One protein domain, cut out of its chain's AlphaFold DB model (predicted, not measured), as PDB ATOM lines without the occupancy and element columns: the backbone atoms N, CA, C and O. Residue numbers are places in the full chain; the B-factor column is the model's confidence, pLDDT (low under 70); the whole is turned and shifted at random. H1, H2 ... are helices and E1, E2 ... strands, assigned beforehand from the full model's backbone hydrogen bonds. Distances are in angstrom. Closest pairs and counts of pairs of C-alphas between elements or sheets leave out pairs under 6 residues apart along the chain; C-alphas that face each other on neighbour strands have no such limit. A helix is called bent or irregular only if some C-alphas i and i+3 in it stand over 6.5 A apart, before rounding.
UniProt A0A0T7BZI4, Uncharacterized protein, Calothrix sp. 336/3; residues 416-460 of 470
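What this domain is: This is residues 416 to 460 of the 470 residues of an uncharacterized protein of Calothrix sp. 336/3 (UniProt A0A0T7BZI4). Two helices stand at opposite ends of a small body, and a short strand, E1, with the links on either side of it lies between them, close to H1 at its beginning and to H2 in its middle. Around E1 two very short stretches, residues 430 to 431 and residues 442 to 443, pair with it antiparallel, which gives a small patch of strand pairing between the helices. The printed part has 45 residues, with two named helices and one named strand in the order H1, E1, H2; E1 pairs with no named strand, and the class is mostly helix. The whole is compact, with a radius of gyration of the C-alphas of 9.4 A, and rounded, spanning 24 by 19 by 16 A.

Where its parts are: H1 comes first, residues 416 to 424, 12.2 A from its first to its last C-alpha; C-alpha 416 is at (279.567, 275.400, 325.912). After 9 residues comes E1, residues 434 to 436, 6.8 A long from first to last C-alpha, with C-alpha 434 at (281.103, 271.390, 321.057). After another 9 residues comes H2, residues 446 to 459, the longest helix with 14 residues and 20.2 A from first to last C-alpha; C-alpha 459 is at (268.841, 261.397, 310.149).

How they stand to each other: H1 and E1 have 3 pairs of C-alphas within 8 A, the closest being those of Gly 419 and Gly 434, 5.5 A apart. Residues 430 to 431 pair antiparallel with residues 434 to 435 of E1. Residues 435 to 436 of E1 pair antiparallel with residues 442 to 443. E1 and H2 have 6 pairs of C-alphas within 8 A, the closest being those of Tyr 435 and Ala 448, 5.0 A apart. The centre of E1 is 9.7 A from the centre of H1 and 9.7 A from that of H2. H1 and H2 are near each other, with no pair of C-alphas within 8 A but 5 pairs within 10 A. In H1 and H2 every O i to N i+4 pair is within hydrogen-bond range, and neither helix is bent or irregular.

The domain as a whole: The two C-alphas farthest apart are those of Ala 416 and Tyr 460, the first and last printed residues, 25.4 A apart. The printed part has no cut. The links from H1 to E1 and from E1 to H2 are both short. The mean pLDDT of the printed part is 84.3, and one printed residue, Tyr 460, is under 70.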
ATOM      1  N   ALA A 416     279.024 276.150 324.784       81.00
ATOM      2  CA  ALA A 416     279.567 275.400 325.912       81.00
ATOM      3  C   ALA A 416     278.459 274.933 326.869       81.00
ATOM      4  O   ALA A 416     278.420 273.758 327.226       81.00
ATOM      5  N   GLU A 417     277.515 275.813 327.225       83.19
ATOM      6  CA  GLU A 417     276.368 275.457 328.072       83.19
ATOM      7  C   GLU A 417     275.472 274.412 327.390       83.19
ATOM      8  O   GLU A 417     275.107 273.400 327.992       83.19
ATOM      9  N   PHE A 418     275.175 274.602 326.104       82.31
ATOM     10  CA  PHE A 418     274.394 273.650 325.318       82.31
ATOM     11  C   PHE A 418     275.101 272.296 325.184       82.31
ATOM     12  O   PHE A 418     274.469 271.246 325.297       82.31
ATOM     13  N   GLY A 419     276.422 272.312 324.997       84.25
ATOM     14  CA  GLY A 419     277.258 271.121 324.951       84.25
ATOM     15  C   GLY A 419     277.302 270.369 326.279       84.25
ATOM     16  O   GLY A 419     277.183 269.146 326.280       84.25
ATOM     17  N   GLU A 420     277.391 271.076 327.410       85.25
ATOM     18  CA  GLU A 420     277.281 270.476 328.746       85.25
ATOM     19  C   GLU A 420     275.908 269.840 328.982       85.25
ATOM     20  O   GLU A 420     275.820 268.742 329.536       85.25
ATOM     21  N   ILE A 421     274.830 270.507 328.564       84.62
ATOM     22  CA  ILE A 421     273.472 269.963 328.645       84.62
ATOM     23  C   ILE A 421     273.378 268.702 327.781       84.62
ATOM     24  O   ILE A 421     272.980 267.650 328.280       84.62
ATOM     25  N   GLY A 422     273.799 268.771 326.517       82.44
ATOM     26  CA  GLY A 422     273.785 267.629 325.607       82.44
ATOM     27  C   GLY A 422     274.578 266.438 326.145       82.44
ATOM     28  O   GLY A 422     274.078 265.315 326.130       82.44
ATOM     29  N   GLU A 423     275.761 266.680 326.713       85.12
ATOM     30  CA  GLU A 423     276.589 265.649 327.349       85.12
ATOM     31  C   GLU A 423     275.885 265.019 328.564       85.12
ATOM     32  O   GLU A 423     275.826 263.793 328.681       85.12
ATOM     33  N   ARG A 424     275.261 265.832 329.434       86.75
ATOM     34  CA  ARG A 424     274.492 265.346 330.598       86.75
ATOM     35  C   ARG A 424     273.272 264.512 330.214       86.75
ATOM     36  O   ARG A 424     272.948 263.560 330.919       86.75
ATOM     37  N   PHE A 425     272.589 264.869 329.128       84.31
ATOM     38  CA  PHE A 425     271.403 264.157 328.640       84.31
ATOM     39  C   PHE A 425     271.732 263.033 327.643       84.31
ATOM     40  O   PHE A 425     270.819 262.383 327.133       84.31
ATOM     41  N   GLY A 426     273.017 262.767 327.385       83.88
ATOM     42  CA  GLY A 426     273.464 261.674 326.520       83.88
ATOM     43  C   GLY A 426     273.179 261.895 325.032       83.88
ATOM     44  O   GLY A 426     273.017 260.926 324.288       83.88
ATOM     45  N   TRP A 427     273.088 263.148 324.581       85.31
ATOM     46  CA  TRP A 427     272.932 263.473 323.166       85.31
ATOM     47  C   TRP A 427     274.206 263.103 322.410       85.31
ATOM     48  O   TRP A 427     275.278 263.661 322.649       85.31
ATOM     49  N   GLN A 428     274.095 262.141 321.493       82.81
ATOM     50  CA  GLN A 428     275.250 261.643 320.753       82.81
ATOM     51  C   GLN A 428     275.931 262.769 319.967       82.81
ATOM     52  O   GLN A 428     275.279 263.548 319.275       82.81
ATOM     53  N   GLY A 429     277.256 262.838 320.092       85.19
ATOM     54  CA  GLY A 429     278.090 263.845 319.440       85.19
ATOM     55  C   GLY A 429     278.300 265.122 320.257       85.19
ATOM     56  O   GLY A 429     279.301 265.794 320.034       85.19
ATOM     57  N   TRP A 430     277.451 265.449 321.235       88.75
ATOM     58  CA  TRP A 430     277.638 266.646 322.062       88.75
ATOM     59  C   TRP A 430     278.625 266.427 323.214       88.75
ATOM     60  O   TRP A 430     278.651 265.377 323.853       88.75
ATOM     61  N   SER A 431     279.436 267.449 323.474       86.62
ATOM     62  CA  SER A 431     280.324 267.560 324.632       86.62
ATOM     63  C   SER A 431     280.415 269.019 325.073       86.62
ATOM     64  O   SER A 431     280.149 269.920 324.276       86.62
ATOM     65  N   SER A 432     280.917 269.269 326.281       80.81
ATOM     66  CA  SER A 432     281.312 270.611 326.757       80.81
ATOM     67  C   SER A 432     282.252 271.384 325.812       80.81
ATOM     68  O   SER A 432     282.407 272.596 325.939       80.81
ATOM     69  N   ARG A 433     282.891 270.704 324.849       83.56
ATOM     70  CA  ARG A 433     283.779 271.309 323.846       83.56
ATOM     71  C   ARG A 433     283.102 271.608 322.505       83.56
ATOM     72  O   ARG A 433     283.766 272.161 321.635       83.56
ATOM     73  N   GLY A 434     281.838 271.231 322.315       85.81
ATOM     74  CA  GLY A 434     281.103 271.390 321.057       85.81
ATOM     75  C   GLY A 434     280.494 270.086 320.540       85.81
ATOM     76  O   GLY A 434     280.385 269.096 321.273       85.81
ATOM     77  N   TYR A 435     280.102 270.091 319.267       91.38
ATOM     78  CA  TYR A 435     279.398 268.989 318.612       91.38
ATOM     79  C   TYR A 435     280.316 268.230 317.656       91.38
ATOM     80  O   TYR A 435     280.967 268.818 316.797       91.38
ATOM     81  N   ARG A 436     280.364 266.906 317.779       91.75
ATOM     82  CA  ARG A 436     281.022 266.012 316.832       91.75
ATOM     83  C   ARG A 436     280.003 265.538 315.807       91.75
ATOM     84  O   ARG A 436     279.128 264.741 316.136       91.75
ATOM     85  N   ALA A 437     280.183 265.999 314.577       88.75
ATOM     86  CA  ALA A 437     279.360 265.627 313.441       88.75
ATOM     87  C   ALA A 437     279.440 264.123 313.142       88.75
ATOM     88  O   ALA A 437     280.421 263.456 313.492       88.75
ATOM     89  N   ALA A 438     278.467 263.604 312.399       84.81
ATOM     90  CA  ALA A 438     278.442 262.226 311.907       84.81
ATOM     91  C   ALA A 438     279.672 261.878 311.043       84.81
ATOM     92  O   ALA A 438     280.103 260.727 311.000       84.81
ATOM     93  N   SER A 439     280.291 262.882 310.409       86.12
ATOM     94  CA  SER A 439     281.569 262.761 309.689       86.12
ATOM     95  C   SER A 439     282.787 262.560 310.606       86.12
ATOM     96  O   SER A 439     283.887 262.284 310.129       86.12
ATOM     97  N   GLY A 440     282.615 262.721 311.920       85.19
ATOM     98  CA  GLY A 440     283.665 262.669 312.934       85.19
ATOM     99  C   GLY A 440     284.351 264.012 313.208       85.19
ATOM    100  O   GLY A 440     285.161 264.084 314.136       85.19
ATOM    101  N   MET A 441     284.031 265.071 312.456       89.69
ATOM    102  CA  MET A 441     284.587 266.416 312.645       89.69
ATOM    103  C   MET A 441     284.031 267.073 313.916       89.69
ATOM    104  O   MET A 441     282.834 267.004 314.174       89.69
ATOM    105  N   LEU A 442     284.899 267.693 314.721       87.25
ATOM    106  CA  LEU A 442     284.477 268.481 315.881       87.25
ATOM    107  C   LEU A 442     284.198 269.919 315.435       87.25
ATOM    108  O   LEU A 442     285.118 270.619 315.018       87.25
ATOM    109  N   CYS A 443     282.947 270.338 315.561       87.00
ATOM    110  CA  CYS A 443     282.479 271.691 315.310       87.00
ATOM    111  C   CYS A 443     282.362 272.446 316.644       87.00
ATOM    112  O   CYS A 443     281.880 271.901 317.643       87.00
ATOM    113  N   THR A 444     282.798 273.705 316.660       84.88
ATOM    114  CA  THR A 444     282.790 274.591 317.837       84.88
ATOM    115  C   THR A 444     282.046 275.890 317.526       84.88
ATOM    116  O   THR A 444     281.833 276.212 316.359       84.88
ATOM    117  N   GLY A 445     281.658 276.653 318.550       81.44
ATOM    118  CA  GLY A 445     280.876 277.880 318.360       81.44
ATOM    119  C   GLY A 445     279.528 277.613 317.673       81.44
ATOM    120  O   GLY A 445     278.992 276.507 317.736       81.44
ATOM    121  N   ILE A 446     278.960 278.624 317.012       80.06
ATOM    122  CA  ILE A 446     277.638 278.522 316.359       80.06
ATOM    123  C   ILE A 446     277.575 277.407 315.303       80.06
ATOM    124  O   ILE A 446     276.536 276.766 315.143       80.06
ATOM    125  N   GLU A 447     278.698 277.117 314.641       82.81
ATOM    126  CA  GLU A 447     278.800 276.049 313.643       82.81
ATOM    127  C   GLU A 447     278.505 274.665 314.241       82.81
ATOM    128  O   GLU A 447     277.993 273.794 313.540       82.81
ATOM    129  N   ALA A 448     278.736 274.467 315.545       83.94
ATOM    130  CA  ALA A 448     278.360 273.241 316.250       83.94
ATOM    131  C   ALA A 448     276.844 272.999 316.230       83.94
ATOM    132  O   ALA A 448     276.394 271.876 316.004       83.94
ATOM    133  N   ILE A 449     276.053 274.056 316.435       83.00
ATOM    134  CA  ILE A 449     274.588 273.986 316.447       83.00
ATOM    135  C   ILE A 449     274.063 273.797 315.022       83.00
ATOM    136  O   ILE A 449     273.189 272.961 314.800       83.00
ATOM    137  N   SER A 450     274.613 274.533 314.051       85.75
ATOM    138  CA  SER A 450     274.249 274.380 312.637       85.75
ATOM    139  C   SER A 450     274.501 272.957 312.141       85.75
ATOM    140  O   SER A 450     273.589 272.335 311.600       85.75
ATOM    141  N   GLN A 451     275.687 272.407 312.411       87.31
ATOM    142  CA  GLN A 451     276.033 271.056 311.984       87.31
ATOM    143  C   GLN A 451     275.179 269.988 312.681       87.31
ATOM    144  O   GLN A 451     274.781 269.016 312.047       87.31
ATOM    145  N   PHE A 452     274.833 270.182 313.957       85.75
ATOM    146  CA  PHE A 452     273.888 269.308 314.654       85.75
ATOM    147  C   PHE A 452     272.501 269.311 314.007       85.75
ATOM    148  O   PHE A 452     271.909 268.251 313.818       85.75
ATOM    149  N   ILE A 453     271.977 270.487 313.644       84.56
ATOM    150  CA  ILE A 453     270.683 270.603 312.960       84.56
ATOM    151  C   ILE A 453     270.725 269.894 311.604       84.56
ATOM    152  O   ILE A 453     269.756 269.229 311.233       84.56
ATOM    153  N   ASP A 454     271.826 270.016 310.869       86.19
ATOM    154  CA  ASP A 454     271.976 269.379 309.564       86.19
ATOM    155  C   ASP A 454     272.090 267.852 309.677       86.19
ATOM    156  O   ASP A 454     271.398 267.134 308.950       86.19
ATOM    157  N   ASP A 455     272.847 267.341 310.652       85.88
ATOM    158  CA  ASP A 455     272.927 265.904 310.948       85.88
ATOM    159  C   ASP A 455     271.569 265.348 311.422       85.88
ATOM    160  O   ASP A 455     271.170 264.235 311.055       85.88
ATOM    161  N   LEU A 456     270.803 266.137 312.184       82.19
ATOM    162  CA  LEU A 456     269.452 265.790 312.626       82.19
ATOM    163  C   LEU A 456     268.463 265.741 311.450       82.19
ATOM    164  O   LEU A 456     267.681 264.795 311.344       82.19
ATOM    165  N   LYS A 457     268.527 266.706 310.524       81.25
ATOM    166  CA  LYS A 457     267.734 266.696 309.280       81.25
ATOM    167  C   LYS A 457     268.083 265.504 308.389       81.25
ATOM    168  O   LYS A 457     267.181 264.887 307.828       81.25
ATOM    169  N   ALA A 458     269.367 265.168 308.272       80.31
ATOM    170  CA  ALA A 458     269.822 264.021 307.490       80.31
ATOM    171  C   ALA A 458     269.356 262.682 308.092       80.31
ATOM    172  O   ALA A 458     269.028 261.753 307.355       80.31
ATOM    173  N   SER A 459     269.280 262.597 309.423       74.56
ATOM    174  CA  SER A 459     268.841 261.397 310.149       74.56
ATOM    175  C   SER A 459     267.319 261.185 310.125       74.56
ATOM    176  O   SER A 459     266.859 260.054 310.278       74.56
ATOM    177  N   TYR A 460     266.532 262.244 309.894       67.69
ATOM    178  CA  TYR A 460     265.065 262.199 309.845       67.69
ATOM    179  C   TYR A 460     264.496 262.902 308.593       67.69
ATOM    180  O   TYR A 460     263.866 263.960 308.698       67.69
TER     181      TYR A 460